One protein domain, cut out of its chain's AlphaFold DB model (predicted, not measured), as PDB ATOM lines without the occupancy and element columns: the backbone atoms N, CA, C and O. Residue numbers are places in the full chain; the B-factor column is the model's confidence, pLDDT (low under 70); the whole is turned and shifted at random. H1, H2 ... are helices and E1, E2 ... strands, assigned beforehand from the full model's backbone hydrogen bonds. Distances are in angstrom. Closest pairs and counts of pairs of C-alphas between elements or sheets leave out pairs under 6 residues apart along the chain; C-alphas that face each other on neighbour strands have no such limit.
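What this domain is: This is residues 161 to 167 and 179 to 330 of the 916 residues of an uncharacterized protein of Butyricicoccus sp. AF22-28AC (UniProt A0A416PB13). With little regular structure, the chain winds in stacked turns, mostly loops: E2, E3 and E4 form a small parallel wall, short parallel pairings from residues 162 to 163 through 289 to 290 form another, and H3 lies at the E4 end. The 159 printed residues, of mixed class, hold E1, H1, E2, H2, E3, E4 and H3 in order, 38 residues in all. The whole is compact, radius of gyration of the C-alphas 14.5 A, spanning 40 by 35 by 34 A.

How they stand to each other: E2, residues 250 to 253, is parallel to E3, 277 to 280, at 30 degrees, with N 253 and O 279 2.8 A apart. E3 is parallel to E4, 306 to 309, at 21 degrees, with N 308 and O 278 2.8 A apart. H3, residues 312 to 321, only grazes this sheet; C-alphas 309 and 315 are the closest to E4, 5.5 A. H2, residues 270 to 273, forms with E2 and E3 a strand-helix-strand unit, parallel neighbours joined through a helix, its crossover right-handed. H1, residues 239 to 246, touches H2, the closest C-alphas those of Arg 245 and Ala 272, 4.2 A. In H1 and H3 every O i to N i+4 pair is within hydrogen-bond range; H2 is too short for one.

Where its parts are: E1, residues 207 to 210, pairs with no named strand and begins at C-alpha 207 (-46.945, 23.952, 31.879). H3, 14.3 A long, ends at C-alpha 321 (-20.808, 42.638, 27.932).

The domain as a whole: Residues 168 to 178 are cut out, C-alphas 167 and 179 being 15.8 A apart. E1 to H1, E2 to H2 and E3 to E4 are long links. Residues 190 to 193 are under pLDDT 70.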
ATOM      1  N   GLU A 161     -45.395  32.824  14.719       98.62
ATOM      2  CA  GLU A 161     -44.090  33.457  14.878       98.62
ATOM      3  C   GLU A 161     -44.119  34.464  16.038       98.62
ATOM      4  O   GLU A 161     -43.096  34.644  16.699       98.62
ATOM      5  N   GLU A 162     -45.278  35.065  16.338       98.44
ATOM      6  CA  GLU A 162     -45.423  36.090  17.379       98.44
ATOM      7  C   GLU A 162     -46.678  35.889  18.242       98.44
ATOM      8  O   GLU A 162     -47.787  35.723  17.724       98.44
ATOM      9  N   ILE A 163     -46.505  35.968  19.567       98.50
ATOM     10  CA  ILE A 163     -47.600  36.064  20.543       98.50
ATOM     11  C   ILE A 163     -47.386  37.323  21.378       98.50
ATOM     12  O   ILE A 163     -46.399  37.434  22.109       98.50
ATOM     13  N   LEU A 164     -48.302  38.277  21.265       96.12
ATOM     14  CA  LEU A 164     -48.144  39.607  21.843       96.12
ATOM     15  C   LEU A 164     -48.804  39.727  23.226       96.12
ATOM     16  O   LEU A 164     -49.465  38.816  23.726       96.12
ATOM     17  N   GLY A 165     -48.540  40.844  23.902       93.75
ATOM     18  CA  GLY A 165     -48.826  41.036  25.322       93.75
ATOM     19  C   GLY A 165     -50.295  40.841  25.694       93.75
ATOM     20  O   GLY A 165     -51.208  41.167  24.939       93.75
ATOM     21  N   ASN A 166     -50.538  40.316  26.893       94.75
ATOM     22  CA  ASN A 166     -51.864  39.970  27.412       94.75
ATOM     23  C   ASN A 166     -52.695  38.993  26.553       94.75
ATOM     24  O   ASN A 166     -53.870  38.810  26.875       94.75
ATOM     25  N   ALA A 167     -52.154  38.380  25.489       97.12
ATOM     26  CA  ALA A 167     -52.942  37.567  24.556       97.12
ATOM     27  C   ALA A 167     -53.783  36.480  25.243       97.12
ATOM     28  O   ALA A 167     -54.886  36.220  24.781       97.12
ATOM     29  N   PRO A 179     -45.499  26.303  19.050       98.38
ATOM     30  CA  PRO A 179     -44.934  25.783  17.816       98.38
ATOM     31  C   PRO A 179     -43.423  26.020  17.778       98.38
ATOM     32  O   PRO A 179     -42.897  26.959  18.379       98.38
ATOM     33  N   THR A 180     -42.718  25.211  16.995       98.00
ATOM     34  CA  THR A 180     -41.271  25.363  16.762       98.00
ATOM     35  C   THR A 180     -40.917  26.559  15.871       98.00
ATOM     36  O   THR A 180     -39.751  26.744  15.548       98.00
ATOM     37  N   THR A 181     -41.907  27.329  15.406       98.44
ATOM     38  CA  THR A 181     -41.732  28.526  14.567       98.44
ATOM     39  C   THR A 181     -41.728  29.826  15.363       98.44
ATOM     40  O   THR A 181     -41.449  30.877  14.791       98.44
ATOM     41  N   LEU A 182     -42.044  29.780  16.660       98.69
ATOM     42  CA  LEU A 182     -42.211  30.969  17.488       98.69
ATOM     43  C   LEU A 182     -40.889  31.735  17.624       98.69
ATOM     44  O   LEU A 182     -39.891  31.184  18.087       98.69
ATOM     45  N   LYS A 183     -40.891  33.011  17.243       98.56
ATOM     46  CA  LYS A 183     -39.725  33.907  17.271       98.56
ATOM     47  C   LYS A 183     -39.830  34.955  18.369       98.56
ATOM     48  O   LYS A 183     -38.800  35.389  18.882       98.56
ATOM     49  N   ARG A 184     -41.048  35.346  18.747       97.81
ATOM     50  CA  ARG A 184     -41.289  36.431  19.701       97.81
ATOM     51  C   ARG A 184     -42.428  36.127  20.662       97.81
ATOM     52  O   ARG A 184     -43.494  35.674  20.246       97.81
ATOM     53  N   VAL A 185     -42.219  36.477  21.930       97.88
ATOM     54  CA  VAL A 185     -43.272  36.515  22.954       97.88
ATOM     55  C   VAL A 185     -43.225  37.839  23.699       97.88
ATOM     56  O   VAL A 185     -42.162  38.246  24.158       97.88
ATOM     57  N   GLY A 186     -44.377  38.484  23.858       94.06
ATOM     58  CA  GLY A 186     -44.502  39.776  24.529       94.06
ATOM     59  C   GLY A 186     -44.377  40.971  23.581       94.06
ATOM     60  O   GLY A 186     -44.035  40.841  22.405       94.06
ATOM     61  N   ASN A 187     -44.696  42.146  24.115       85.44
ATOM     62  CA  ASN A 187     -44.714  43.401  23.364       85.44
ATOM     63  C   ASN A 187     -43.320  44.010  23.224       85.44
ATOM     64  O   ASN A 187     -42.378  43.608  23.904       85.44
ATOM     65  N   ASP A 188     -43.209  45.014  22.357       83.06
ATOM     66  CA  ASP A 188     -42.057  45.912  22.363       83.06
ATOM     67  C   ASP A 188     -41.962  46.657  23.692       83.06
ATOM     68  O   ASP A 188     -42.957  46.805  24.410       83.06
ATOM     69  N   ASN A 189     -40.752  47.123  24.000       72.62
ATOM     70  CA  ASN A 189     -40.434  47.809  25.241       72.62
ATOM     71  C   ASN A 189     -41.469  48.913  25.513       72.62
ATOM     72  O   ASN A 189     -41.593  49.861  24.731       72.62
ATOM     73  N   ALA A 190     -42.260  48.753  26.576       59.53
ATOM     74  CA  ALA A 190     -43.412  49.606  26.795       59.53
ATOM     75  C   ALA A 190     -42.977  51.040  27.109       59.53
ATOM     76  O   ALA A 190     -42.169  51.298  27.997       59.53
ATOM     77  N   THR A 191     -43.597  51.997  26.424       50.72
ATOM     78  CA  THR A 191     -43.631  53.407  26.839       50.72
ATOM     79  C   THR A 191     -44.672  53.656  27.942       50.72
ATOM     80  O   THR A 191     -44.817  54.787  28.402       50.72
ATOM     81  N   SER A 192     -45.409  52.618  28.361       53.41
ATOM     82  CA  SER A 192     -46.545  52.685  29.285       53.41
ATOM     83  C   SER A 192     -46.358  51.790  30.514       53.41
ATOM     84  O   SER A 192     -46.016  50.618  30.390       53.41
ATOM     85  N   ASN A 193     -46.681  52.335  31.685       55.53
ATOM     86  CA  ASN A 193     -46.428  51.803  33.031       55.53
ATOM     87  C   ASN A 193     -47.226  50.534  33.440       55.53
ATOM     88  O   ASN A 193     -47.541  50.385  34.620       55.53
ATOM     89  N   SER A 194     -47.632  49.656  32.518       71.38
ATOM     90  CA  SER A 194     -48.462  48.484  32.847       71.38
ATOM     91  C   SER A 194     -47.920  47.185  32.263       71.38
ATOM     92  O   SER A 194     -47.766  47.074  31.046       71.38
ATOM     93  N   ASP A 195     -47.734  46.185  33.123       82.75
ATOM     94  CA  ASP A 195     -47.254  44.856  32.746       82.75
ATOM     95  C   ASP A 195     -48.246  44.117  31.838       82.75
ATOM     96  O   ASP A 195     -49.427  43.923  32.170       82.75
ATOM     97  N   ALA A 196     -47.742  43.652  30.695       89.81
ATOM     98  CA  ALA A 196     -48.508  43.032  29.621       89.81
ATOM     99  C   ALA A 196     -48.203  41.531  29.468       89.81
ATOM    100  O   ALA A 196     -48.082  41.025  28.349       89.81
ATOM    101  N   SER A 197     -48.086  40.823  30.593       94.38
ATOM    102  CA  SER A 197     -47.749  39.399  30.627       94.38
ATOM    103  C   SER A 197     -48.654  38.549  29.735       94.38
ATOM    104  O   SER A 197     -49.874  38.589  29.867       94.38
ATOM    105  N   VAL A 198     -48.070  37.778  28.807       97.44
ATOM    106  CA  VAL A 198     -48.839  36.995  27.816       97.44
ATOM    107  C   VAL A 198     -49.709  35.948  28.504       97.44
ATOM    108  O   VAL A 198     -50.883  35.802  28.165       97.44
ATOM    109  N   PHE A 199     -49.134  35.276  29.504       97.75
ATOM    110  CA  PHE A 199     -49.750  34.195  30.276       97.75
ATOM    111  C   PHE A 199     -49.893  34.529  31.768       97.75
ATOM    112  O   PHE A 199     -50.083  33.637  32.598       97.75
ATOM    113  N   GLY A 200     -49.809  35.811  32.130       96.12
ATOM    114  CA  GLY A 200     -49.974  36.230  33.518       96.12
ATOM    115  C   GLY A 200     -51.365  35.915  34.049       96.12
ATOM    116  O   GLY A 200     -52.338  35.833  33.297       96.12
ATOM    117  N   LYS A 201     -51.482  35.735  35.359       96.69
ATOM    118  CA  LYS A 201     -52.733  35.458  36.083       96.69
ATOM    119  C   LYS A 201     -53.511  34.237  35.578       96.69
ATOM    120  O   LYS A 201     -54.692  34.099  35.891       96.69
ATOM    121  N   CYS A 202     -52.868  33.344  34.822       98.12
ATOM    122  CA  CYS A 202     -53.461  32.086  34.385       98.12
ATOM    123  C   CYS A 202     -53.352  31.058  35.515       98.12
ATOM    124  O   CYS A 202     -52.422  30.252  35.558       98.12
ATOM    125  N   GLN A 203     -54.292  31.102  36.460       97.44
ATOM    126  CA  GLN A 203     -54.200  30.382  37.741       97.44
ATOM    127  C   GLN A 203     -54.069  28.862  37.608       97.44
ATOM    128  O   GLN A 203     -53.573  28.202  38.518       97.44
ATOM    129  N   ASN A 204     -54.506  28.290  36.486       98.31
ATOM    130  CA  ASN A 204     -54.427  26.856  36.227       98.31
ATOM    131  C   ASN A 204     -53.249  26.445  35.346       98.31
ATOM    132  O   ASN A 204     -53.028  25.240  35.206       98.31
ATOM    133  N   LEU A 205     -52.487  27.401  34.804       98.81
ATOM    134  CA  LEU A 205     -51.416  27.136  33.856       98.81
ATOM    135  C   LEU A 205     -50.282  26.393  34.555       98.81
ATOM    136  O   LEU A 205     -49.529  26.981  35.336       98.81
ATOM    137  N   ALA A 206     -50.199  25.092  34.290       98.50
ATOM    138  CA  ALA A 206     -49.265  24.176  34.929       98.50
ATOM    139  C   ALA A 206     -48.017  23.917  34.082       98.50
ATOM    140  O   ALA A 206     -46.990  23.533  34.639       98.50
ATOM    141  N   TYR A 207     -48.094  24.117  32.762       98.81
ATOM    142  CA  TYR A 207     -46.945  23.952  31.879       98.81
ATOM    143  C   TYR A 207     -47.005  24.807  30.608       98.81
ATOM    144  O   TYR A 207     -48.074  25.069  30.057       98.81
ATOM    145  N   ILE A 208     -45.827  25.162  30.103       98.75
ATOM    146  CA  ILE A 208     -45.603  25.661  28.744       98.75
ATOM    147  C   ILE A 208     -44.565  24.737  28.105       98.75
ATOM    148  O   ILE A 208     -43.480  24.556  28.653       98.75
ATOM    149  N   ARG A 209     -44.911  24.120  26.977       98.50
ATOM    150  CA  ARG A 209     -44.082  23.118  26.290       98.50
ATOM    151  C   ARG A 209     -43.924  23.449  24.824       98.50
ATOM    152  O   ARG A 209     -44.688  24.248  24.288       98.50
ATOM    153  N   VAL A 210     -42.982  22.791  24.164       98.12
ATOM    154  CA  VAL A 210     -42.773  22.924  22.722       98.12
ATOM    155  C   VAL A 210     -43.289  21.683  21.998       98.12
ATOM    156  O   VAL A 210     -43.302  20.572  22.526       98.12
ATOM    157  N   THR A 211     -43.742  21.867  20.762       96.31
ATOM    158  CA  THR A 211     -44.147  20.769  19.876       96.31
ATOM    159  C   THR A 211     -43.010  19.757  19.708       96.31
ATOM    160  O   THR A 211     -41.931  20.110  19.239       96.31
ATOM    161  N   GLY A 212     -43.256  18.499  20.088       94.62
ATOM    162  CA  GLY A 212     -42.252  17.427  20.051       94.62
ATOM    163  C   GLY A 212     -41.216  17.459  21.184       94.62
ATOM    164  O   GLY A 212     -40.277  16.666  21.141       94.62
ATOM    165  N   GLY A 213     -41.372  18.352  22.168       94.75
ATOM    166  CA  GLY A 213     -40.500  18.476  23.339       94.75
ATOM    167  C   GLY A 213     -40.826  17.502  24.480       94.75
ATOM    168  O   GLY A 213     -41.551  16.518  24.307       94.75
ATOM    169  N   ASP A 214     -40.280  17.773  25.668       94.19
ATOM    170  CA  ASP A 214     -40.451  16.909  26.846       94.19
ATOM    171  C   ASP A 214     -41.873  17.007  27.433       94.19
ATOM    172  O   ASP A 214     -42.308  18.042  27.949       94.19
ATOM    173  N   SER A 215     -42.595  15.882  27.435       94.12
ATOM    174  CA  SER A 215     -43.952  15.776  27.980       94.12
ATOM    175  C   SER A 215     -44.044  15.972  29.496       94.12
ATOM    176  O   SER A 215     -45.152  16.044  30.022       94.12
ATOM    177  N   ASN A 216     -42.920  16.027  30.212       94.62
ATOM    178  CA  ASN A 216     -42.858  16.289  31.650       94.62
ATOM    179  C   ASN A 216     -42.319  17.686  31.983       94.62
ATOM    180  O   ASN A 216     -42.332  18.069  33.154       94.62
ATOM    181  N   ALA A 217     -41.890  18.471  30.988       95.75
ATOM    182  CA  ALA A 217     -41.385  19.814  31.231       95.75
ATOM    183  C   ALA A 217     -42.474  20.724  31.816       95.75
ATOM    184  O   ALA A 217     -43.646  20.674  31.419       95.75
ATOM    185  N   VAL A 218     -42.063  21.566  32.766       97.88
ATOM    186  CA  VAL A 218     -42.894  22.641  33.327       97.88
ATOM    187  C   VAL A 218     -42.813  23.881  32.434       97.88
ATOM    188  O   VAL A 218     -43.832  24.489  32.125       97.88
ATOM    189  N   LEU A 219     -41.609  24.246  31.989       98.19
ATOM    190  CA  LEU A 219     -41.382  25.359  31.074       98.19
ATOM    191  C   LEU A 219     -40.284  24.990  30.080       98.19
ATOM    192  O   LEU A 219     -39.142  24.746  30.468       98.19
ATOM    193  N   GLU A 220     -40.642  24.974  28.806       97.75
ATOM    194  CA  GLU A 220     -39.749  24.732  27.680       97.75
ATOM    195  C   GLU A 220     -39.953  25.832  26.633       97.75
ATOM    196  O   GLU A 220     -41.085  26.216  26.332       97.75
ATOM    197  N   LEU A 221     -38.848  26.345  26.090       98.25
ATOM    198  CA  LEU A 221     -38.840  27.418  25.097       98.25
ATOM    199  C   LEU A 221     -38.365  26.874  23.740       98.25
ATOM    200  O   LEU A 221     -37.434  26.067  23.710       98.25
ATOM    201  N   PRO A 222     -38.970  27.292  22.612       97.56
ATOM    202  CA  PRO A 222     -38.593  26.786  21.297       97.56
ATOM    203  C   PRO A 222     -37.229  27.330  20.863       97.56
ATOM    204  O   PRO A 222     -36.915  28.499  21.079       97.56
ATOM    205  N   SER A 223     -36.437  26.509  20.170       97.31
ATOM    206  CA  SER A 223     -35.099  26.873  19.673       97.31
ATOM    207  C   SER A 223     -35.094  27.935  18.565       97.31
ATOM    208  O   SER A 223     -34.036  28.316  18.075       97.31
ATOM    209  N   SER A 224     -36.271  28.364  18.105       98.06
ATOM    210  CA  SER A 224     -36.467  29.472  17.168       98.06
ATOM    211  C   SER A 224     -36.683  30.818  17.862       98.06
ATOM    212  O   SER A 224     -36.731  31.836  17.174       98.06
ATOM    213  N   LEU A 225     -36.863  30.834  19.189       98.62
ATOM    214  CA  LEU A 225     -37.216  32.030  19.949       98.62
ATOM    215  C   LEU A 225     -36.058  33.031  19.933       98.62
ATOM    216  O   LEU A 225     -34.950  32.694  20.336       98.62
ATOM    217  N   GLN A 226     -36.310  34.253  19.479       98.12
ATOM    218  CA  GLN A 226     -35.295  35.295  19.292       98.12
ATOM    219  C   GLN A 226     -35.446  36.445  20.286       98.12
ATOM    220  O   GLN A 226     -34.445  36.957  20.789       98.12
ATOM    221  N   LEU A 227     -36.693  36.828  20.568       97.56
ATOM    222  CA  LEU A 227     -37.046  37.970  21.402       97.56
ATOM    223  C   LEU A 227     -38.044  37.559  22.486       97.56
ATOM    224  O   LEU A 227     -39.129  37.050  22.190       97.56
ATOM    225  N   ILE A 228     -37.704  37.864  23.736       97.81
ATOM    226  CA  ILE A 228     -38.666  37.892  24.838       97.81
ATOM    227  C   ILE A 228     -38.885  39.356  25.217       97.81
ATOM    228  O   ILE A 228     -38.032  40.002  25.829       97.81
ATOM    229  N   GLY A 229     -40.015  39.889  24.770       94.94
ATOM    230  CA  GLY A 229     -40.418  41.275  24.956       94.94
ATOM    231  C   GLY A 229     -40.815  41.599  26.394       94.94
ATOM    232  O   GLY A 229     -40.790  40.735  27.277       94.94
ATOM    233  N   TYR A 230     -41.197  42.855  26.628       92.62
ATOM    234  CA  TYR A 230     -41.546  43.356  27.958       92.62
ATOM    235  C   TYR A 230     -42.606  42.466  28.616       92.62
ATOM    236  O   TYR A 230     -43.704  42.295  28.079       92.62
ATOM    237  N   THR A 231     -42.283  41.886  29.778       93.12
ATOM    238  CA  THR A 231     -43.147  40.962  30.542       93.12
ATOM    239  C   THR A 231     -43.598  39.690  29.808       93.12
ATOM    240  O   THR A 231     -44.521  39.028  30.272       93.12
ATOM    241  N   GLY A 232     -42.974  39.308  28.685       95.31
ATOM    242  CA  GLY A 232     -43.453  38.232  27.803       95.31
ATOM    243  C   GLY A 232     -43.832  36.935  28.531       95.31
ATOM    244  O   GLY A 232     -44.990  36.514  28.493       95.31
ATOM    245  N   PHE A 233     -42.875  36.353  29.255       97.56
ATOM    246  CA  PHE A 233     -43.031  35.194  30.138       97.56
ATOM    247  C   PHE A 233     -42.944  35.584  31.625       97.56
ATOM    248  O   PHE A 233     -42.377  34.847  32.433       97.56
ATOM    249  N   LEU A 234     -43.506  36.729  32.013       95.81
ATOM    250  CA  LEU A 234     -43.835  36.957  33.419       95.81
ATOM    251  C   LEU A 234     -45.030  36.060  33.779       95.81
ATOM    252  O   LEU A 234     -46.138  36.258  33.284       95.81
ATOM    253  N   LEU A 235     -44.784  35.033  34.594       97.56
ATOM    254  CA  LEU A 235     -45.746  33.972  34.920       97.56
ATOM    255  C   LEU A 235     -46.427  34.211  36.277       97.56
ATOM    256  O   LEU A 235     -46.619  33.272  37.055       97.56
ATOM    257  N   ASP A 236     -46.789  35.468  36.547       95.44
ATOM    258  CA  ASP A 236     -47.398  35.916  37.801       95.44
ATOM    259  C   ASP A 236     -48.721  35.189  38.084       95.44
ATOM    260  O   ASP A 236     -49.605  35.137  37.231       95.44
ATOM    261  N   GLY A 237     -48.879  34.600  39.272       96.06
ATOM    262  CA  GLY A 237     -50.128  33.956  39.688       96.06
ATOM    263  C   GLY A 237     -50.474  32.666  38.935       96.06
ATOM    264  O   GLY A 237     -51.653  32.327  38.825       96.06
ATOM    265  N   THR A 238     -49.476  31.956  38.399       98.56
ATOM    266  CA  THR A 238     -49.647  30.676  37.681       98.56
ATOM    267  C   THR A 238     -49.289  29.463  38.553       98.56
ATOM    268  O   THR A 238     -48.575  29.577  39.554       98.56
ATOM    269  N   LYS A 239     -49.700  28.248  38.152       98.44
ATOM    270  CA  LYS A 239     -49.198  27.012  38.795       98.44
ATOM    271  C   LYS A 239     -47.715  26.767  38.513       98.44
ATOM    272  O   LYS A 239     -47.061  26.091  39.308       98.44
ATOM    273  N   ILE A 240     -47.160  27.325  37.436       98.69
ATOM    274  CA  ILE A 240     -45.715  27.288  37.167       98.69
ATOM    275  C   ILE A 240     -44.944  28.056  38.254       98.69
ATOM    276  O   ILE A 240     -43.978  27.521  38.799       98.69
ATOM    277  N   GLU A 241     -45.396  29.254  38.639       98.25
ATOM    278  CA  GLU A 241     -44.813  30.026  39.752       98.25
ATOM    279  C   GLU A 241     -44.898  29.261  41.080       98.25
ATOM    280  O   GLU A 241     -43.903  29.114  41.798       98.25
ATOM    281  N   GLN A 242     -46.066  28.680  41.380       98.19
ATOM    282  CA  GLN A 242     -46.239  27.830  42.559       98.19
ATOM    283  C   GLN A 242     -45.279  26.630  42.547       98.19
ATOM    284  O   GLN A 242     -44.728  26.261  43.592       98.19
ATOM    285  N   THR A 243     -45.063  26.030  41.375       98.06
ATOM    286  CA  THR A 243     -44.110  24.933  41.190       98.06
ATOM    287  C   THR A 243     -42.694  25.425  41.455       98.06
ATOM    288  O   THR A 243     -42.027  24.838  42.295       98.06
ATOM    289  N   MET A 244     -42.261  26.559  40.890       97.62
ATOM    290  CA  MET A 244     -40.943  27.137  41.190       97.62
ATOM    291  C   MET A 244     -40.740  27.383  42.697       97.62
ATOM    292  O   MET A 244     -39.672  27.118  43.249       97.62
ATOM    293  N   ARG A 245     -41.784  27.830  43.403       96.44
ATOM    294  CA  ARG A 245     -41.733  28.060  44.854       96.44
ATOM    295  C   ARG A 245     -41.582  26.770  45.662       96.44
ATOM    296  O   ARG A 245     -40.927  26.787  46.707       96.44
ATOM    297  N   THR A 246     -42.200  25.669  45.240       96.88
ATOM    298  CA  THR A 246     -42.328  24.438  46.049       96.88
ATOM    299  C   THR A 246     -41.420  23.301  45.584       96.88
ATOM    300  O   THR A 246     -40.786  22.659  46.417       96.88
ATOM    301  N   ASN A 247     -41.298  23.108  44.276       95.81
ATOM    302  CA  ASN A 247     -40.438  22.141  43.612       95.81
ATOM    303  C   ASN A 247     -39.684  22.837  42.458       95.81
ATOM    304  O   ASN A 247     -40.124  22.777  41.306       95.81
ATOM    305  N   PRO A 248     -38.601  23.570  42.768       95.81
ATOM    306  CA  PRO A 248     -37.942  24.430  41.798       95.81
ATOM    307  C   PRO A 248     -37.294  23.629  40.664       95.81
ATOM    308  O   PRO A 248     -36.836  22.504  40.856       95.81
ATOM    309  N   PHE A 249     -37.238  24.239  39.483       95.62
ATOM    310  CA  PHE A 249     -36.717  23.636  38.258       95.62
ATOM    311  C   PHE A 249     -35.788  24.610  37.522       95.62
ATOM    312  O   PHE A 249     -35.633  25.768  37.907       95.62
ATOM    313  N   VAL A 250     -35.130  24.128  36.469       96.38
ATOM    314  CA  VAL A 250     -34.194  24.921  35.661       96.38
ATOM    315  C   VAL A 250     -34.908  25.463  34.431       96.38
ATOM    316  O   VAL A 250     -35.516  24.695  33.691       96.38
ATOM    317  N   ILE A 251     -34.782  26.764  34.182       97.50
ATOM    318  CA  ILE A 251     -35.315  27.423  32.988       97.50
ATOM    319  C   ILE A 251     -34.188  27.523  31.963       97.50
ATOM    320  O   ILE A 251     -33.200  28.221  32.187       97.50
ATOM    321  N   LYS A 252     -34.311  26.812  30.842       97.00
ATOM    322  CA  LYS A 252     -33.333  26.891  29.752       97.00
ATOM    323  C   LYS A 252     -33.667  28.057  28.829       97.00
ATOM    324  O   LYS A 252     -34.802  28.163  28.373       97.00
ATOM    325  N   ILE A 253     -32.677  28.900  28.558       98.00
ATOM    326  CA  ILE A 253     -32.763  29.993  27.590       98.00
ATOM    327  C   ILE A 253     -32.050  29.536  26.307       98.00
ATOM    328  O   ILE A 253     -30.828  29.349  26.351       98.00
ATOM    329  N   PRO A 254     -32.784  29.323  25.196       97.44
ATOM    330  CA  PRO A 254     -32.203  28.868  23.936       97.44
ATOM    331  C   PRO A 254     -31.154  29.839  23.395       97.44
ATOM    332  O   PRO A 254     -31.304  31.053  23.536       97.44
ATOM    333  N   ALA A 255     -30.138  29.318  22.701       96.62
ATOM    334  CA  ALA A 255     -29.073  30.140  22.113       96.62
ATOM    335  C   ALA A 255     -29.591  31.168  21.086       96.62
ATOM    336  O   ALA A 255     -28.992  32.212  20.876       96.62
ATOM    337  N   SER A 256     -30.747  30.912  20.471       97.56
ATOM    338  CA  SER A 256     -31.383  31.839  19.533       97.56
ATOM    339  C   SER A 256     -31.872  33.145  20.175       97.56
ATOM    340  O   SER A 256     -32.114  34.109  19.446       97.56
ATOM    341  N   VAL A 257     -32.035  33.195  21.505       98.31
ATOM    342  CA  VAL A 257     -32.541  34.375  22.218       98.31
ATOM    343  C   VAL A 257     -31.449  35.438  22.289       98.31
ATOM    344  O   VAL A 257     -30.515  35.355  23.081       98.31
ATOM    345  N   THR A 258     -31.605  36.481  21.479       96.94
ATOM    346  CA  THR A 258     -30.640  37.587  21.382       96.94
ATOM    347  C   THR A 258     -31.138  38.867  22.043       96.94
ATOM    348  O   THR A 258     -30.336  39.753  22.335       96.94
ATOM    349  N   GLU A 259     -32.432  38.967  22.346       97.19
ATOM    350  CA  GLU A 259     -33.017  40.128  23.012       97.19
ATOM    351  C   GLU A 259     -33.993  39.704  24.119       97.19
ATOM    352  O   GLU A 259     -34.870  38.861  23.921       97.19
ATOM    353  N   MET A 260     -33.826  40.302  25.299       96.69
ATOM    354  CA  MET A 260     -34.710  40.125  26.449       96.69
ATOM    355  C   MET A 260     -34.945  41.479  27.105       96.69
ATOM    356  O   MET A 260     -34.001  42.153  27.527       96.69
ATOM    357  N   GLN A 261     -36.209  41.868  27.179       94.25
ATOM    358  CA  GLN A 261     -36.624  43.162  27.705       94.25
ATOM    359  C   GLN A 261     -36.991  43.082  29.201       94.25
ATOM    360  O   GLN A 261     -36.801  42.045  29.838       94.25
ATOM    361  N   HIS A 262     -37.462  44.185  29.787       91.31
ATOM    362  CA  HIS A 262     -37.735  44.307  31.218       91.31
ATOM    363  C   HIS A 262     -38.682  43.192  31.690       91.31
ATOM    364  O   HIS A 262     -39.713  42.924  31.066       91.31
ATOM    365  N   THR A 263     -38.319  42.501  32.775       92.44
ATOM    366  CA  THR A 263     -39.105  41.377  33.326       92.44
ATOM    367  C   THR A 263     -39.518  40.339  32.256       92.44
ATOM    368  O   THR A 263     -40.609  39.776  32.295       92.44
ATOM    369  N   ALA A 264     -38.670  40.107  31.247       95.44
ATOM    370  CA  ALA A 264     -38.944  39.233  30.106       95.44
ATOM    371  C   ALA A 264     -39.420  37.834  30.511       95.44
ATOM    372  O   ALA A 264     -40.374  37.319  29.930       95.44
ATOM    373  N   ILE A 265     -38.766  37.212  31.489       96.50
ATOM    374  CA  ILE A 265     -39.108  35.876  31.973       96.50
ATOM    375  C   ILE A 265     -38.888  35.804  33.478       96.50
ATOM    376  O   ILE A 265     -37.827  36.179  33.973       96.50
ATOM    377  N   GLY A 266     -39.892  35.335  34.215       94.94
ATOM    378  CA  GLY A 266     -39.784  35.232  35.663       94.94
ATOM    379  C   GLY A 266     -41.119  35.163  36.387       94.94
ATOM    380  O   GLY A 266     -42.125  34.692  35.854       94.94
ATOM    381  N   PHE A 267     -41.086  35.616  37.636       95.62
ATOM    382  CA  PHE A 267     -42.139  35.448  38.634       95.62
ATOM    383  C   PHE A 267     -42.304  36.736  39.444       95.62
ATOM    384  O   PHE A 267     -41.386  37.555  39.479       95.62
ATOM    385  N   ASP A 268     -43.443  36.884  40.115       92.06
ATOM    386  CA  ASP A 268     -43.725  38.013  41.009       92.06
ATOM    387  C   ASP A 268     -43.529  37.615  42.489       92.06
ATOM    388  O   ASP A 268     -43.073  38.407  43.315       92.06
ATOM    389  N   ASP A 269     -43.766  36.342  42.838       95.00
ATOM    390  CA  ASP A 269     -43.512  35.809  44.181       95.00
ATOM    391  C   ASP A 269     -42.006  35.737  44.494       95.00
ATOM    392  O   ASP A 269     -41.263  34.937  43.919       95.00
ATOM    393  N   PHE A 270     -41.542  36.504  45.487       93.69
ATOM    394  CA  PHE A 270     -40.122  36.524  45.876       93.69
ATOM    395  C   PHE A 270     -39.560  35.152  46.288       93.69
ATOM    396  O   PHE A 270     -38.353  34.927  46.170       93.69
ATOM    397  N   GLY A 271     -40.396  34.230  46.776       94.44
ATOM    398  CA  GLY A 271     -39.985  32.865  47.094       94.44
ATOM    399  C   GLY A 271     -39.668  32.038  45.845       94.44
ATOM    400  O   GLY A 271     -38.729  31.241  45.875       94.44
ATOM    401  N   ALA A 272     -40.406  32.244  44.754       96.44
ATOM    402  CA  ALA A 272     -40.118  31.679  43.439       96.44
ATOM    403  C   ALA A 272     -38.925  32.378  42.766       96.44
ATOM    404  O   ALA A 272     -38.012  31.698  42.299       96.44
ATOM    405  N   VAL A 273     -38.876  33.717  42.785       95.31
ATOM    406  CA  VAL A 273     -37.798  34.513  42.164       95.31
ATOM    407  C   VAL A 273     -36.421  34.103  42.699       95.31
ATOM    408  O   VAL A 273     -35.521  33.792  41.920       95.31
ATOM    409  N   ARG A 274     -36.263  34.000  44.026       93.94
ATOM    410  CA  ARG A 274     -34.996  33.591  44.669       93.94
ATOM    411  C   ARG A 274     -34.570  32.160  44.331       93.94
ATOM    412  O   ARG A 274     -33.399  31.819  44.467       93.94
ATOM    413  N   LYS A 275     -35.517  31.311  43.929       95.19
ATOM    414  CA  LYS A 275     -35.273  29.918  43.534       95.19
ATOM    415  C   LYS A 275     -35.063  29.755  42.032       95.19
ATOM    416  O   LYS A 275     -34.616  28.685  41.619       95.19
ATOM    417  N   ALA A 276     -35.350  30.766  41.217       95.94
ATOM    418  CA  ALA A 276     -35.202  30.654  39.777       95.94
ATOM    419  C   ALA A 276     -33.728  30.446  39.387       95.94
ATOM    420  O   ALA A 276     -32.825  31.159  39.836       95.94
ATOM    421  N   GLN A 277     -33.495  29.440  38.542       96.69
ATOM    422  CA  GLN A 277     -32.198  29.176  37.929       96.69
ATOM    423  C   GLN A 277     -32.348  29.168  36.420       96.69
ATOM    424  O   GLN A 277     -33.005  28.284  35.864       96.69
ATOM    425  N   TYR A 278     -31.694  30.120  35.773       97.69
ATOM    426  CA  TYR A 278     -31.643  30.207  34.323       97.69
ATOM    427  C   TYR A 278     -30.378  29.522  33.818       97.69
ATOM    428  O   TYR A 278     -29.319  29.670  34.425       97.69
ATOM    429  N   LEU A 279     -30.483  28.750  32.741       97.25
ATOM    430  CA  LEU A 279     -29.357  28.123  32.055       97.25
ATOM    431  C   LEU A 279     -29.333  28.614  30.611       97.25
ATOM    432  O   LEU A 279     -30.220  28.268  29.834       97.25
ATOM    433  N   PHE A 280     -28.325  29.407  30.266       97.75
ATOM    434  CA  PHE A 280     -28.123  29.899  28.909       97.75
ATOM    435  C   PHE A 280     -27.378  28.870  28.062       97.75
ATOM    436  O   PHE A 280     -26.322  28.379  28.463       97.75
ATOM    437  N   GLU A 281     -27.930  28.572  26.887       95.81
ATOM    438  CA  GLU A 281     -27.267  27.743  25.875       95.81
ATOM    439  C   GLU A 281     -26.304  28.551  24.992       95.81
ATOM    440  O   GLU A 281     -25.367  27.977  24.440       95.81
ATOM    441  N   GLU A 282     -26.506  29.870  24.882       94.62
ATOM    442  CA  GLU A 282     -25.594  30.770  24.168       94.62
ATOM    443  C   GLU A 282     -24.210  30.793  24.832       94.62
ATOM    444  O   GLU A 282     -24.064  30.771  26.059       94.62
ATOM    445  N   THR A 283     -23.185  30.855  23.987       93.56
ATOM    446  CA  THR A 283     -21.778  30.926  24.375       93.56
ATOM    447  C   THR A 283     -21.121  32.258  24.011       93.56
ATOM    448  O   THR A 283     -20.068  32.571  24.561       93.56
ATOM    449  N   ASP A 284     -21.741  33.068  23.149       94.06
ATOM    450  CA  ASP A 284     -21.283  34.409  22.791       94.06
ATOM    451  C   ASP A 284     -22.378  35.479  22.968       94.06
ATOM    452  O   ASP A 284     -23.379  35.523  22.256       94.06
ATOM    453  N   PHE A 285     -22.148  36.404  23.900       95.50
ATOM    454  CA  PHE A 285     -23.085  37.459  24.288       95.50
ATOM    455  C   PHE A 285     -22.754  38.832  23.678       95.50
ATOM    456  O   PHE A 285     -23.357  39.846  24.038       95.50
ATOM    457  N   ILE A 286     -21.805  38.925  22.736       94.19
ATOM    458  CA  ILE A 286     -21.400  40.214  22.142       94.19
ATOM    459  C   ILE A 286     -22.595  40.948  21.507       94.19
ATOM    460  O   ILE A 286     -22.757  42.166  21.689       94.19
ATOM    461  N   ASN A 287     -23.452  40.203  20.805       93.44
ATOM    462  CA  ASN A 287     -24.584  40.737  20.044       93.44
ATOM    463  C   ASN A 287     -25.916  40.714  20.806       93.44
ATOM    464  O   ASN A 287     -26.940  41.089  20.234       93.44
ATOM    465  N   THR A 288     -25.923  40.325  22.084       96.19
ATOM    466  CA  THR A 288     -27.160  40.273  22.866       96.19
ATOM    467  C   THR A 288     -27.573  41.647  23.388       96.19
ATOM    468  O   THR A 288     -26.753  42.540  23.651       96.19
ATOM    469  N   LYS A 289     -28.884  41.816  23.565       95.62
ATOM    470  CA  LYS A 289     -29.543  43.001  24.117       95.62
ATOM    471  C   LYS A 289     -30.450  42.597  25.277       95.62
ATOM    472  O   LYS A 289     -31.665  42.503  25.139       95.62
ATOM    473  N   PHE A 290     -29.846  42.330  26.423       95.56
ATOM    474  CA  PHE A 290     -30.569  42.047  27.656       95.56
ATOM    475  C   PHE A 290     -30.666  43.307  28.506       95.56
ATOM    476  O   PHE A 290     -29.658  43.965  28.776       95.56
ATOM    477  N   GLN A 291     -31.889  43.656  28.891       93.88
ATOM    478  CA  GLN A 291     -32.129  44.682  29.897       93.88
ATOM    479  C   GLN A 291     -31.782  44.136  31.285       93.88
ATOM    480  O   GLN A 291     -31.762  42.926  31.517       93.88
ATOM    481  N   ASN A 292     -31.453  45.035  32.206       92.88
ATOM    482  CA  ASN A 292     -30.865  44.678  33.492       92.88
ATOM    483  C   ASN A 292     -31.765  43.772  34.345       92.88
ATOM    484  O   ASN A 292     -31.277  42.838  34.964       92.88
ATOM    485  N   ASP A 293     -33.066  43.997  34.334       92.88
ATOM    486  CA  ASP A 293     -34.085  43.286  35.106       92.88
ATOM    487  C   ASP A 293     -34.821  42.197  34.298       92.88
ATOM    488  O   ASP A 293     -35.894  41.745  34.695       92.88
ATOM    489  N   CYS A 294     -34.273  41.763  33.157       94.19
ATOM    490  CA  CYS A 294     -34.961  40.831  32.257       94.19
ATOM    491  C   CYS A 294     -35.303  39.467  32.888       94.19
ATOM    492  O   CYS A 294     -36.293  38.851  32.501       94.19
ATOM    493  N   LEU A 295     -34.511  39.008  33.864       95.38
ATOM    494  CA  LEU A 295     -34.726  37.741  34.583       95.38
ATOM    495  C   LEU A 295     -35.245  37.920  36.016       95.38
ATOM    496  O   LEU A 295     -35.889  37.025  36.568       95.38
ATOM    497  N   PHE A 296     -34.890  39.042  36.647       93.94
ATOM    498  CA  PHE A 296     -35.160  39.332  38.053       93.94
ATOM    499  C   PHE A 296     -35.572  40.800  38.182       93.94
ATOM    500  O   PHE A 296     -34.751  41.691  38.004       93.94
ATOM    501  N   ASN A 297     -36.828  41.057  38.541       87.62
ATOM    502  CA  ASN A 297     -37.456  42.387  38.550       87.62
ATOM    503  C   ASN A 297     -37.126  43.259  39.785       87.62
ATOM    504  O   ASN A 297     -37.847  44.202  40.106       87.62
ATOM    505  N   SER A 298     -36.053  42.952  40.523       87.94
ATOM    506  CA  SER A 298     -35.711  43.631  41.778       87.94
ATOM    507  C   SER A 298     -34.260  44.086  41.789       87.94
ATOM    508  O   SER A 298     -33.361  43.303  41.519       87.94
ATOM    509  N   LEU A 299     -34.019  45.331  42.199       87.81
ATOM    510  CA  LEU A 299     -32.672  45.876  42.420       87.81
ATOM    511  C   LEU A 299     -31.997  45.371  43.710       87.81
ATOM    512  O   LEU A 299     -30.809  45.615  43.924       87.81
ATOM    513  N   TYR A 300     -32.733  44.678  44.583       89.00
ATOM    514  CA  TYR A 300     -32.189  44.137  45.826       89.00
ATOM    515  C   TYR A 300     -31.584  42.750  45.600       89.00
ATOM    516  O   TYR A 300     -32.275  41.797  45.247       89.00
ATOM    517  N   THR A 301     -30.285  42.628  45.872       88.69
ATOM    518  CA  THR A 301     -29.486  41.416  45.624       88.69
ATOM    519  C   THR A 301     -30.003  40.175  46.356       88.69
ATOM    520  O   THR A 301     -29.901  39.064  45.849       88.69
ATOM    521  N   ASN A 302     -30.629  40.345  47.523       89.50
ATOM    522  CA  ASN A 302     -31.226  39.252  48.294       89.50
ATOM    523  C   ASN A 302     -32.454  38.609  47.620       89.50
ATOM    524  O   ASN A 302     -32.922  37.577  48.099       89.50
ATOM    525  N   ASN A 303     -32.985  39.213  46.556       91.00
ATOM    526  CA  ASN A 303     -34.085  38.672  45.761       91.00
ATOM    527  C   ASN A 303     -33.610  37.921  44.514       91.00
ATOM    528  O   ASN A 303     -34.439  37.355  43.812       91.00
ATOM    529  N   TRP A 304     -32.312  37.905  44.219       91.81
ATOM    530  CA  TRP A 304     -31.798  37.303  42.993       91.81
ATOM    531  C   TRP A 304     -31.635  35.791  43.107       91.81
ATOM    532  O   TRP A 304     -31.158  35.272  44.115       91.81
ATOM    533  N   GLY A 305     -31.997  35.103  42.028       93.12
ATOM    534  CA  GLY A 305     -31.612  33.721  41.771       93.12
ATOM    535  C   GLY A 305     -30.292  33.637  40.997       93.12
ATOM    536  O   GLY A 305     -29.458  34.549  41.022       93.12
ATOM    537  N   VAL A 306     -30.097  32.528  40.286       94.38
ATOM    538  CA  VAL A 306     -28.822  32.205  39.625       94.38
ATOM    539  C   VAL A 306     -28.970  32.227  38.102       94.38
ATOM    540  O   VAL A 306     -29.901  31.637  37.556       94.38
ATOM    541  N   ALA A 307     -28.015  32.860  37.414       95.50
ATOM    542  CA  ALA A 307     -27.882  32.819  35.957       95.50
ATOM    543  C   ALA A 307     -26.649  31.982  35.586       95.50
ATOM    544  O   ALA A 307     -25.511  32.406  35.794       95.50
ATOM    545  N   ARG A 308     -26.879  30.764  35.092       96.12
ATOM    546  CA  ARG A 308     -25.842  29.790  34.741       96.12
ATOM    547  C   ARG A 308     -25.512  29.850  33.255       96.12
ATOM    548  O   ARG A 308     -26.410  29.831  32.417       96.12
ATOM    549  N   PHE A 309     -24.222  29.826  32.952       96.00
ATOM    550  CA  PHE A 309     -23.678  29.767  31.600       96.00
ATOM    551  C   PHE A 309     -23.068  28.393  31.328       96.00
ATOM    552  O   PHE A 309     -22.594  27.720  32.248       96.00
ATOM    553  N   ALA A 310     -23.096  27.974  30.061       92.00
ATOM    554  CA  ALA A 310     -22.700  26.632  29.642       92.00
ATOM    555  C   ALA A 310     -21.254  26.264  30.026       92.00
ATOM    556  O   ALA A 310     -20.972  25.109  30.346       92.00
ATOM    557  N   ASN A 311     -20.340  27.236  29.996       91.56
ATOM    558  CA  ASN A 311     -18.923  27.069  30.305       91.56
ATOM    559  C   ASN A 311     -18.287  28.414  30.712       91.56
ATOM    560  O   ASN A 311     -18.969  29.439  30.823       91.56
ATOM    561  N   LYS A 312     -16.973  28.394  30.960       91.69
ATOM    562  CA  LYS A 312     -16.206  29.576  31.356       91.69
ATOM    563  C   LYS A 312     -16.171  30.626  30.245       91.69
ATOM    564  O   LYS A 312     -16.297  31.805  30.538       91.69
ATOM    565  N   GLU A 313     -16.028  30.213  28.991       93.25
ATOM    566  CA  GLU A 313     -15.961  31.112  27.835       93.25
ATOM    567  C   GLU A 313     -17.269  31.900  27.666       93.25
ATOM    568  O   GLU A 313     -17.243  33.114  27.473       93.25
ATOM    569  N   ALA A 314     -18.409  31.226  27.837       95.19
ATOM    570  CA  ALA A 314     -19.740  31.824  27.830       95.19
ATOM    571  C   ALA A 314     -19.922  32.827  28.975       95.19
ATOM    572  O   ALA A 314     -20.404  33.939  28.762       95.19
ATOM    573  N   TYR A 315     -19.492  32.452  30.184       94.50
ATOM    574  CA  TYR A 315     -19.483  33.354  31.332       94.50
ATOM    575  C   TYR A 315     -18.608  34.587  31.073       94.50
ATOM    576  O   TYR A 315     -19.061  35.703  31.307       94.50
ATOM    577  N   ASP A 316     -17.388  34.402  30.561       92.75
ATOM    578  CA  ASP A 316     -16.445  35.485  30.271       92.75
ATOM    579  C   ASP A 316     -17.004  36.443  29.202       92.75
ATOM    580  O   ASP A 316     -16.937  37.661  29.375       92.75
ATOM    581  N   SER A 317     -17.615  35.912  28.132       95.19
ATOM    582  CA  SER A 317     -18.305  36.715  27.111       95.19
ATOM    583  C   SER A 317     -19.469  37.512  27.717       95.19
ATOM    584  O   SER A 317     -19.590  38.721  27.488       95.19
ATOM    585  N   PHE A 318     -20.272  36.877  28.578       95.12
ATOM    586  CA  PHE A 318     -21.375  37.536  29.272       95.12
ATOM    587  C   PHE A 318     -20.898  38.675  30.177       95.12
ATOM    588  O   PHE A 318     -21.389  39.796  30.055       95.12
ATOM    589  N   VAL A 319     -19.930  38.433  31.068       92.50
ATOM    590  CA  VAL A 319     -19.448  39.468  31.999       92.50
ATOM    591  C   VAL A 319     -18.663  40.568  31.288       92.50
ATOM    592  O   VAL A 319     -18.664  41.705  31.751       92.50
ATOM    593  N   ALA A 320     -18.041  40.296  30.136       93.62
ATOM    594  CA  ALA A 320     -17.434  41.343  29.313       93.62
ATOM    595  C   ALA A 320     -18.490  42.327  28.771       93.62
ATOM    596  O   ALA A 320     -18.249  43.535  28.717       93.62
ATOM    597  N   LYS A 321     -19.677  41.827  28.405       93.88
ATOM    598  CA  LYS A 321     -20.808  42.638  27.932       93.88
ATOM    599  C   LYS A 321     -21.565  43.317  29.084       93.88
ATOM    600  O   LYS A 321     -21.830  44.523  29.035       93.88
ATOM    601  N   TYR A 322     -21.888  42.554  30.124       93.38
ATOM    602  CA  TYR A 322     -22.690  42.943  31.286       93.38
ATOM    603  C   TYR A 322     -21.804  43.000  32.540       93.38
ATOM    604  O   TYR A 322     -21.910  42.185  33.451       93.38
ATOM    605  N   SER A 323     -20.901  43.982  32.555       83.25
ATOM    606  CA  SER A 323     -19.769  44.101  33.491       83.25
ATOM    607  C   SER A 323     -20.093  44.245  34.976       83.25
ATOM    608  O   SER A 323     -19.198  44.085  35.803       83.25
ATOM    609  N   ASP A 324     -21.323  44.601  35.334       81.31
ATOM    610  CA  ASP A 324     -21.690  44.898  36.715       81.31
ATOM    611  C   ASP A 324     -23.201  44.777  36.954       81.31
ATOM    612  O   ASP A 324     -24.006  44.648  36.026       81.31
ATOM    613  N   SER A 325     -23.582  44.854  38.229       77.94
ATOM    614  CA  SER A 325     -24.960  44.712  38.700       77.94
ATOM    615  C   SER A 325     -25.917  45.806  38.228       77.94
ATOM    616  O   SER A 325     -27.125  45.641  38.368       77.94
ATOM    617  N   THR A 326     -25.435  46.925  37.680       84.38
ATOM    618  CA  THR A 326     -26.320  47.941  37.086       84.38
ATOM    619  C   THR A 326     -26.789  47.531  35.692       84.38
ATOM    620  O   THR A 326     -27.854  47.965  35.253       84.38
ATOM    621  N   LYS A 327     -26.024  46.660  35.023       88.19
ATOM    622  CA  LYS A 327     -26.300  46.163  33.670       88.19
ATOM    623  C   LYS A 327     -27.064  44.845  33.650       88.19
ATOM    624  O   LYS A 327     -27.678  44.544  32.632       88.19
ATOM    625  N   PHE A 328     -27.018  44.074  34.734       92.50
ATOM    626  CA  PHE A 328     -27.735  42.811  34.864       92.50
ATOM    627  C   PHE A 328     -27.980  42.453  36.332       92.50
ATOM    628  O   PHE A 328     -27.054  42.416  37.143       92.50
ATOM    629  N   TYR A 329     -29.233  42.173  36.665       92.31
ATOM    630  CA  TYR A 329     -29.673  41.676  37.959       92.31
ATOM    631  C   TYR A 329     -29.598  40.156  37.940       92.31
ATOM    632  O   TYR A 329     -30.028  39.520  36.984       92.31
ATOM    633  N   GLY A 330     -29.031  39.565  38.986       88.06
ATOM    634  CA  GLY A 330     -28.763  38.132  39.050       88.06
ATOM    635  C   GLY A 330     -27.327  37.844  39.458       88.06
ATOM    636  O   GLY A 330     -26.478  38.735  39.493       88.06
TER     637      GLY A 330